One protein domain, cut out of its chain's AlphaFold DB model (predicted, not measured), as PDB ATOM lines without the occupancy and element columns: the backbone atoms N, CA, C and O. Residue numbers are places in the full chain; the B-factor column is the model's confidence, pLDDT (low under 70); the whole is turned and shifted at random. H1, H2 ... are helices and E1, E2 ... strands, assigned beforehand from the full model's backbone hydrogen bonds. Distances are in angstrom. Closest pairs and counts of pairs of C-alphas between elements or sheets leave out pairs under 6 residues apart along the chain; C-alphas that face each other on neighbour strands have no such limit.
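What this domain is: This is residues 2 to 65 of the 97 residues of an uncharacterized protein of Alkalicoccus urumqiensis (UniProt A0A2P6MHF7). What shape do these coordinates draw? A small sheet of three strands has the helix H1 over one face, and no named helix is on the other face; the short helix H2 lies between H1 and the sheet along the chain. Residues 2 to 9 stick out as a free arm, and residues 55 to 65 trail from the last strand without a named element. What is it made of? The 64 printed residues have two named helices and three named strands in the order H1 H2 E1 E2 E3, of mixed class, with under half of the residues in named elements; the sheet order is E1 - E2 - E3, all antiparallel. How large is it? It is loose, with a radius of gyration of the C-alphas of 13.9 A and spans of 43 by 31 by 25 A.

How they stand to each other: How is the sheet joined? E1, residues 36 to 39, E2, residues 42 to 46, and E3, residues 52 to 54, form a meander, each strand the antiparallel neighbour of the one before, and both E1 and E2 and E2 and E3 are hairpins. Between E1 and E2, N 37 and O 44 are within hydrogen-bond range at 2.8 A; between E2 and E3, N 45 and O 53 are at 2.8 A. What is on it? H1, residues 11 to 24, is on one face, making two layers, helix and sheet, at a height over the sheet of 10.1 A and over E1 and E2. It only just runs along the strands, at 28 degrees to E1 on the local plane; its closest C-alphas to E1 are those of Ala 11 and Tyr 39, 6.1 A apart. Where is the short helix? H2, residues 29 to 32, is close to H1 but not clearly touching, the closest C-alphas being those of Met 19 and Met 32, 7.6 A apart, and it is only just not on the sheet, with 4 pairs of C-alphas within 10 A. In H1 every O i to N i+4 pair is within hydrogen-bond range; H2 is too short for such a pair.

Where its parts are: Where do the helices run? H1 begins at C-alpha 11 (85.234, -9.845, 89.986) and is 20.2 A long; H2 measures 5.1 A. Where do the strands run? E1 measures 10.1 A, E2 13.5 A and E3 6.9 A, ending at C-alpha 54 (88.183, -12.440, 98.709).

The domain as a whole: How far does it reach? The two C-alphas farthest apart, those of Arg 2 and Ser 65, are 44.2 A apart; without residues 2 to 9, which stand free, the body spans 34 by 25 by 20 A. Is it continuous and confident? The printed part has no cut, the four links between named elements are tight, and pLDDT is under 70 at residues 2 to 7 and 57.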
ATOM      1  N   ARG A   2      79.134 -13.362  63.127       37.25
ATOM      2  CA  ARG A   2      79.915 -14.021  64.190       37.25
ATOM      3  C   ARG A   2      79.206 -13.717  65.506       37.25
ATOM      4  O   ARG A   2      79.017 -12.550  65.829       37.25
ATOM      5  N   MET A   3      78.771 -14.753  66.210       40.34
ATOM      6  CA  MET A   3      78.289 -14.637  67.581       40.34
ATOM      7  C   MET A   3      79.506 -14.212  68.415       40.34
ATOM      8  O   MET A   3      80.430 -15.003  68.575       40.34
ATOM      9  N   MET A   4      79.576 -12.943  68.826       48.38
ATOM     10  CA  MET A   4      80.574 -12.494  69.799       48.38
ATOM     11  C   MET A   4      80.181 -13.118  71.135       48.38
ATOM     12  O   MET A   4      79.228 -12.684  71.783       48.38
ATOM     13  N   THR A   5      80.836 -14.217  71.495       51.41
ATOM     14  CA  THR A   5      80.784 -14.767  72.848       51.41
ATOM     15  C   THR A   5      81.510 -13.791  73.754       51.41
ATOM     16  O   THR A   5      82.723 -13.861  73.886       51.41
ATOM     17  N   ARG A   6      80.758 -12.847  74.320       59.53
ATOM     18  CA  ARG A   6      81.247 -11.934  75.348       59.53
ATOM     19  C   ARG A   6      81.694 -12.734  76.563       59.53
ATOM     20  O   ARG A   6      80.867 -13.421  77.171       59.53
ATOM     21  N   GLU A   7      82.971 -12.651  76.908       69.19
ATOM     22  CA  GLU A   7      83.478 -13.245  78.140       69.19
ATOM     23  C   GLU A   7      83.113 -12.340  79.319       69.19
ATOM     24  O   GLU A   7      83.234 -11.115  79.267       69.19
ATOM     25  N   MET A   8      82.589 -12.944  80.384       77.88
ATOM     26  CA  MET A   8      82.216 -12.208  81.586       77.88
ATOM     27  C   MET A   8      83.484 -11.853  82.366       77.88
ATOM     28  O   MET A   8      84.224 -12.747  82.772       77.88
ATOM     29  N   THR A   9      83.716 -10.561  82.592       83.75
ATOM     30  CA  THR A   9      84.866 -10.068  83.359       83.75
ATOM     31  C   THR A   9      84.811 -10.617  84.781       83.75
ATOM     32  O   THR A   9      83.766 -10.566  85.438       83.75
ATOM     33  N   SER A  10      85.937 -11.108  85.290       89.06
ATOM     34  CA  SER A  10      85.999 -11.596  86.663       89.06
ATOM     35  C   SER A  10      85.823 -10.459  87.681       89.06
ATOM     36  O   SER A  10      86.138  -9.294  87.425       89.06
ATOM     37  N   ALA A  11      85.355 -10.804  88.885       88.25
ATOM     38  CA  ALA A  11      85.234  -9.845  89.986       88.25
ATOM     39  C   ALA A  11      86.573  -9.154  90.297       88.25
ATOM     40  O   ALA A  11      86.607  -7.952  90.544       88.25
ATOM     41  N   GLU A  12      87.678  -9.900  90.249       91.06
ATOM     42  CA  GLU A  12      89.012  -9.357  90.497       91.06
ATOM     43  C   GLU A  12      89.427  -8.349  89.417       91.06
ATOM     44  O   GLU A  12      89.908  -7.267  89.745       91.06
ATOM     45  N   GLU A  13      89.192  -8.649  88.139       91.38
ATOM     46  CA  GLU A  13      89.490  -7.723  87.041       91.38
ATOM     47  C   GLU A  13      88.665  -6.437  87.124       91.38
ATOM     48  O   GLU A  13      89.196  -5.358  86.861       91.38
ATOM     49  N   LEU A  14      87.392  -6.520  87.526       91.75
ATOM     50  CA  LEU A  14      86.563  -5.336  87.770       91.75
ATOM     51  C   LEU A  14      87.146  -4.460  88.883       91.75
ATOM     52  O   LEU A  14      87.227  -3.241  88.726       91.75
ATOM     53  N   VAL A  15      87.602  -5.067  89.981       93.50
ATOM     54  CA  VAL A  15      88.257  -4.331  91.070       93.50
ATOM     55  C   VAL A  15      89.565  -3.702  90.588       93.50
ATOM     56  O   VAL A  15      89.797  -2.524  90.852       93.50
ATOM     57  N   ARG A  16      90.389  -4.424  89.817       93.06
ATOM     58  CA  ARG A  16      91.638  -3.885  89.243       93.06
ATOM     59  C   ARG A  16      91.378  -2.686  88.331       93.06
ATOM     60  O   ARG A  16      92.037  -1.662  88.478       93.06
ATOM     61  N   LYS A  17      90.393  -2.785  87.434       92.12
ATOM     62  CA  LYS A  17      89.988  -1.680  86.551       92.12
ATOM     63  C   LYS A  17      89.495  -0.472  87.348       92.12
ATOM     64  O   LYS A  17      89.877   0.653  87.039       92.12
ATOM     65  N   TRP A  18      88.689  -0.693  88.388       94.31
ATOM     66  CA  TRP A  18      88.262   0.383  89.281       94.31
ATOM     67  C   TRP A  18      89.461   1.051  89.962       94.31
ATOM     68  O   TRP A  18      89.552   2.274  89.941       94.31
ATOM     69  N   MET A  19      90.408   0.274  90.501       94.19
ATOM     70  CA  MET A  19      91.615   0.807  91.147       94.19
ATOM     71  C   MET A  19      92.444   1.660  90.185       94.19
ATOM     72  O   MET A  19      92.855   2.756  90.556       94.19
ATOM     73  N   MET A  20      92.646   1.196  88.948       92.75
ATOM     74  CA  MET A  20      93.344   1.966  87.913       92.75
ATOM     75  C   MET A  20      92.639   3.298  87.637       92.75
ATOM     76  O   MET A  20      93.272   4.346  87.686       92.75
ATOM     77  N   ASN A  21      91.317   3.275  87.449       92.25
ATOM     78  CA  ASN A  21      90.531   4.489  87.234       92.25
ATOM     79  C   ASN A  21      90.614   5.455  88.434       92.25
ATOM     80  O   ASN A  21      90.730   6.664  88.265       92.25
ATOM     81  N   GLN A  22      90.596   4.938  89.668       94.31
ATOM     82  CA  GLN A  22      90.778   5.760  90.868       94.31
ATOM     83  C   GLN A  22      92.170   6.407  90.935       94.31
ATOM     84  O   GLN A  22      92.294   7.555  91.360       94.31
ATOM     85  N   GLN A  23      93.209   5.692  90.509       93.56
ATOM     86  CA  GLN A  23      94.566   6.231  90.430       93.56
ATOM     87  C   GLN A  23      94.683   7.314  89.353       93.56
ATOM     88  O   GLN A  23      95.323   8.335  89.593       93.56
ATOM     89  N   GLU A  24      94.024   7.139  88.206       92.88
ATOM     90  CA  GLU A  24      93.977   8.143  87.133       92.88
ATOM     91  C   GLU A  24      93.330   9.461  87.590       92.88
ATOM     92  O   GLU A  24      93.787  10.535  87.202       92.88
ATOM     93  N   ILE A  25      92.332   9.401  88.480       92.25
ATOM     94  CA  ILE A  25      91.722  10.593  89.102       92.25
ATOM     95  C   ILE A  25      92.479  11.092  90.348       92.25
ATOM     96  O   ILE A  25      91.997  11.983  91.047       92.25
ATOM     97  N   GLY A  26      93.661  10.535  90.635       93.94
ATOM     98  CA  GLY A  26      94.578  11.021  91.667       93.94
ATOM     99  C   GLY A  26      94.422  10.404  93.059       93.94
ATOM    100  O   GLY A  26      95.057  10.892  93.993       93.94
ATOM    101  N   ARG A  27      93.617   9.345  93.237       94.31
ATOM    102  CA  ARG A  27      93.544   8.631  94.524       94.31
ATOM    103  C   ARG A  27      94.746   7.717  94.713       94.31
ATOM    104  O   ARG A  27      95.184   7.021  93.798       94.31
ATOM    105  N   THR A  28      95.251   7.674  95.936       93.19
ATOM    106  CA  THR A  28      96.362   6.804  96.316       93.19
ATOM    107  C   THR A  28      95.873   5.411  96.704       93.19
ATOM    108  O   THR A  28      94.695   5.197  96.995       93.19
ATOM    109  N   THR A  29      96.787   4.440  96.761       89.44
ATOM    110  CA  THR A  29      96.479   3.111  97.311       89.44
ATOM    111  C   THR A  29      95.990   3.197  98.757       89.44
ATOM    112  O   THR A  29      95.102   2.436  99.123       89.44
ATOM    113  N   GLU A  30      96.505   4.148  99.546       91.88
ATOM    114  CA  GLU A  30      96.050   4.405 100.919       91.88
ATOM    115  C   GLU A  30      94.559   4.748 100.962       91.88
ATOM    116  O   GLU A  30      93.812   4.148 101.730       91.88
ATOM    117  N   ASP A  31      94.107   5.626 100.062       92.44
ATOM    118  CA  ASP A  31      92.706   6.057  99.980       92.44
ATOM    119  C   ASP A  31      91.749   4.928  99.588       92.44
ATOM    120  O   ASP A  31      90.534   5.060  99.746       92.44
ATOM    121  N   MET A  32      92.274   3.854  98.995       94.06
ATOM    122  CA  MET A  32      91.496   2.722  98.499       94.06
ATOM    123  C   MET A  32      91.479   1.538  99.470       94.06
ATOM    124  O   MET A  32      90.667   0.626  99.280       94.06
ATOM    125  N   LYS A  33      92.321   1.535 100.512       92.75
ATOM    126  CA  LYS A  33      92.370   0.448 101.499       92.75
ATOM    127  C   LYS A  33      91.004   0.205 102.126       92.75
ATOM    128  O   LYS A  33      90.220   1.127 102.335       92.75
ATOM    129  N   HIS A  34      90.715  -1.060 102.411       91.94
ATOM    130  CA  HIS A  34      89.452  -1.522 102.990       91.94
ATOM    131  C   HIS A  34      88.200  -1.204 102.162       91.94
ATOM    132  O   HIS A  34      87.083  -1.457 102.623       91.94
ATOM    133  N   THR A  35      88.349  -0.712 100.926       93.81
ATOM    134  CA  THR A  35      87.218  -0.613 100.000       93.81
ATOM    135  C   THR A  35      86.731  -2.021  99.691       93.81
ATOM    136  O   THR A  35      87.521  -2.892  99.311       93.81
ATOM    137  N   ARG A  36      85.427  -2.240  99.873       92.69
ATOM    138  CA  ARG A  36      84.770  -3.525  99.635       92.69
ATOM    139  C   ARG A  36      83.895  -3.463  98.398       92.69
ATOM    140  O   ARG A  36      83.160  -2.500  98.193       92.69
ATOM    141  N   PHE A  37      83.940  -4.532  97.620       92.44
ATOM    142  CA  PHE A  37      83.185  -4.694  96.388       92.44
ATOM    143  C   PHE A  37      82.313  -5.928  96.514       92.44
ATOM    144  O   PHE A  37      82.773  -6.959  97.002       92.44
ATOM    145  N   VAL A  38      81.072  -5.823  96.054       90.06
ATOM    146  CA  VAL A  38      80.166  -6.966  95.966       90.06
ATOM    147  C   VAL A  38      79.917  -7.276  94.499       90.06
ATOM    148  O   VAL A  38      79.513  -6.396  93.740       90.06
ATOM    149  N   TYR A  39      80.157  -8.528  94.113       87.19
ATOM    150  CA  TYR A  39      79.880  -9.042  92.777       87.19
ATOM    151  C   TYR A  39      79.226 -10.423  92.881       87.19
ATOM    152  O   TYR A  39      79.865 -11.401  93.272       87.19
ATOM    153  N   GLY A  40      77.929 -10.505  92.566       85.25
ATOM    154  CA  GLY A  40      77.132 -11.695  92.871       85.25
ATOM    155  C   GLY A  40      77.131 -11.976  94.379       85.25
ATOM    156  O   GLY A  40      76.831 -11.086  95.169       85.25
ATOM    157  N   SER A  41      77.506 -13.195  94.771       86.38
ATOM    158  CA  SER A  41      77.689 -13.614  96.172       86.38
ATOM    159  C   SER A  41      79.111 -13.394  96.708       86.38
ATOM    160  O   SER A  41      79.417 -13.785  97.831       86.38
ATOM    161  N   ARG A  42      80.010 -12.790  95.921       87.50
ATOM    162  CA  ARG A  42      81.417 -12.608  96.299       87.50
ATOM    163  C   ARG A  42      81.638 -11.221  96.881       87.50
ATOM    164  O   ARG A  42      81.154 -10.228  96.334       87.50
ATOM    165  N   ILE A  43      82.418 -11.158  97.958       92.62
ATOM    166  CA  ILE A  43      82.906  -9.910  98.548       92.62
ATOM    167  C   ILE A  43      84.415  -9.852  98.348       92.62
ATOM    168  O   ILE A  43      85.133 -10.736  98.811       92.62
ATOM    169  N   MET A  44      84.884  -8.793  97.696       93.38
ATOM    170  CA  MET A  44      86.306  -8.493  97.535       93.38
ATOM    171  C   MET A  44      86.678  -7.293  98.406       93.38
ATOM    172  O   MET A  44      85.871  -6.381  98.572       93.38
ATOM    173  N   GLU A  45      87.894  -7.263  98.936       94.81
ATOM    174  CA  GLU A  45      88.439  -6.152  99.721       94.81
ATOM    175  C   GLU A  45      89.858  -5.815  99.254       94.81
ATOM    176  O   GLU A  45      90.649  -6.716  98.973       94.81
ATOM    177  N   ILE A  46      90.192  -4.525  99.210       94.69
ATOM    178  CA  ILE A  46      91.576  -4.069  99.024       94.69
ATOM    179  C   ILE A  46      92.292  -4.120 100.378       94.69
ATOM    180  O   ILE A  46      91.936  -3.396 101.311       94.69
ATOM    181  N   GLY A  47      93.294  -4.991 100.487       92.56
ATOM    182  CA  GLY A  47      94.152  -5.133 101.658       92.56
ATOM    183  C   GLY A  47      95.103  -3.951 101.853       92.56
ATOM    184  O   GLY A  47      95.274  -3.101 100.982       92.56
ATOM    185  N   GLU A  48      95.763  -3.916 103.009       90.38
ATOM    186  CA  GLU A  48      96.706  -2.847 103.381       90.38
ATOM    187  C   GLU A  48      97.927  -2.745 102.455       90.38
ATOM    188  O   GLU A  48      98.522  -1.682 102.315       90.38
ATOM    189  N   ASP A  49      98.285  -3.848 101.809       89.69
ATOM    190  CA  ASP A  49      99.354  -3.969 100.815       89.69
ATOM    191  C   ASP A  49      98.879  -3.649  99.384       89.69
ATOM    192  O   ASP A  49      99.649  -3.767  98.432       89.69
ATOM    193  N   GLY A  50      97.609  -3.268  99.210       87.12
ATOM    194  CA  GLY A  50      96.985  -3.061  97.905       87.12
ATOM    195  C   GLY A  50      96.584  -4.358  97.191       87.12
ATOM    196  O   GLY A  50      96.149  -4.301  96.040       87.12
ATOM    197  N   THR A  51      96.708  -5.523  97.838       93.12
ATOM    198  CA  THR A  51      96.251  -6.797  97.263       93.12
ATOM    199  C   THR A  51      94.734  -6.921  97.333       93.12
ATOM    200  O   THR A  51      94.102  -6.474  98.286       93.12
ATOM    201  N   ILE A  52      94.130  -7.558  96.331       94.25
ATOM    202  CA  ILE A  52      92.698  -7.859  96.332       94.25
ATOM    203  C   ILE A  52      92.507  -9.196  97.042       94.25
ATOM    204  O   ILE A  52      93.103 -10.199  96.654       94.25
ATOM    205  N   ARG A  53      91.676  -9.218  98.084       93.25
ATOM    206  CA  ARG A  53      91.386 -10.416  98.878       93.25
ATOM    207  C   ARG A  53      89.901 -10.721  98.819       93.25
ATOM    208  O   ARG A  53      89.075  -9.831  99.005       93.25
ATOM    209  N   GLU A  54      89.560 -11.976  98.573       90.81
ATOM    210  CA  GLU A  54      88.183 -12.440  98.709       90.81
ATOM    211  C   GLU A  54      87.863 -12.705 100.185       90.81
ATOM    212  O   GLU A  54      88.695 -13.211 100.937       90.81
ATOM    213  N   ARG A  55      86.657 -12.324 100.605       83.88
ATOM    214  CA  ARG A  55      86.154 -12.461 101.981       83.88
ATOM    215  C   ARG A  55      84.925 -13.372 102.075       83.88
ATOM    216  O   ARG A  55      84.287 -13.395 103.123       83.88
ATOM    217  N   SER A  56      84.531 -14.041 100.991       73.31
ATOM    218  CA  SER A  56      83.236 -14.723 100.925       73.31
ATOM    219  C   SER A  56      83.235 -16.066 101.675       73.31
ATOM    220  O   SER A  56      83.994 -16.976 101.359       73.31
ATOM    221  N   GLU A  57      82.330 -16.191 102.648       62.66
ATOM    222  CA  GLU A  57      81.786 -17.458 103.146       62.66
ATOM    223  C   GLU A  57      80.260 -17.271 103.289       62.66
ATOM    224  O   GLU A  57      79.803 -16.525 104.153       62.66
ATOM    225  N   GLY A  58      79.461 -17.906 102.419       76.69
ATOM    226  CA  GLY A  58      77.988 -17.903 102.500       76.69
ATOM    227  C   GLY A  58      77.253 -16.809 101.704       76.69
ATOM    228  O   GLY A  58      77.792 -16.223 100.766       76.69
ATOM    229  N   ASP A  59      75.981 -16.586 102.052       85.19
ATOM    230  CA  ASP A  59      75.081 -15.651 101.361       85.19
ATOM    231  C   ASP A  59      75.351 -14.185 101.737       85.19
ATOM    232  O   ASP A  59      75.530 -13.839 102.906       85.19
ATOM    233  N   VAL A  60      75.311 -13.293 100.741       85.56
ATOM    234  CA  VAL A  60      75.529 -11.849 100.922       85.56
ATOM    235  C   VAL A  60      74.201 -11.098 100.862       85.56
ATOM    236  O   VAL A  60      73.499 -11.139  99.854       85.56
ATOM    237  N   ILE A  61      73.883 -10.353 101.924       87.31
ATOM    238  CA  ILE A  61      72.689  -9.499 102.008       87.31
ATOM    239  C   ILE A  61      73.135  -8.035 102.120       87.31
ATOM    240  O   ILE A  61      73.827  -7.665 103.067       87.31
ATOM    241  N   ILE A  62      72.737  -7.192 101.158       85.44
ATOM    242  CA  ILE A  62      73.055  -5.755 101.144       85.44
ATOM    243  C   ILE A  62      71.819  -4.948 101.552       85.44
ATOM    244  O   ILE A  62      70.833  -4.906 100.819       85.44
ATOM    245  N   PHE A  63      71.911  -4.227 102.668       87.69
ATOM    246  CA  PHE A  63      70.962  -3.171 103.024       87.69
ATOM    247  C   PHE A  63      71.511  -1.813 102.579       87.69
ATOM    248  O   PHE A  63      72.689  -1.520 102.782       87.69
ATOM    249  N   ARG A  64      70.667  -0.977 101.965       83.31
ATOM    250  CA  ARG A  64      71.025   0.389 101.550       83.31
ATOM    251  C   ARG A  64      70.321   1.392 102.453       83.31
ATOM    252  O   ARG A  64      69.125   1.246 102.702       83.31
ATOM    253  N   SER A  65      71.047   2.406 102.922       85.75
ATOM    254  CA  SER A  65      70.426   3.513 103.653       85.75
ATOM    255  C   SER A  65      69.605   4.379 102.691       85.75
ATOM    256  O   SER A  65      70.112   4.701 101.612       85.75
TER     257      SER A  65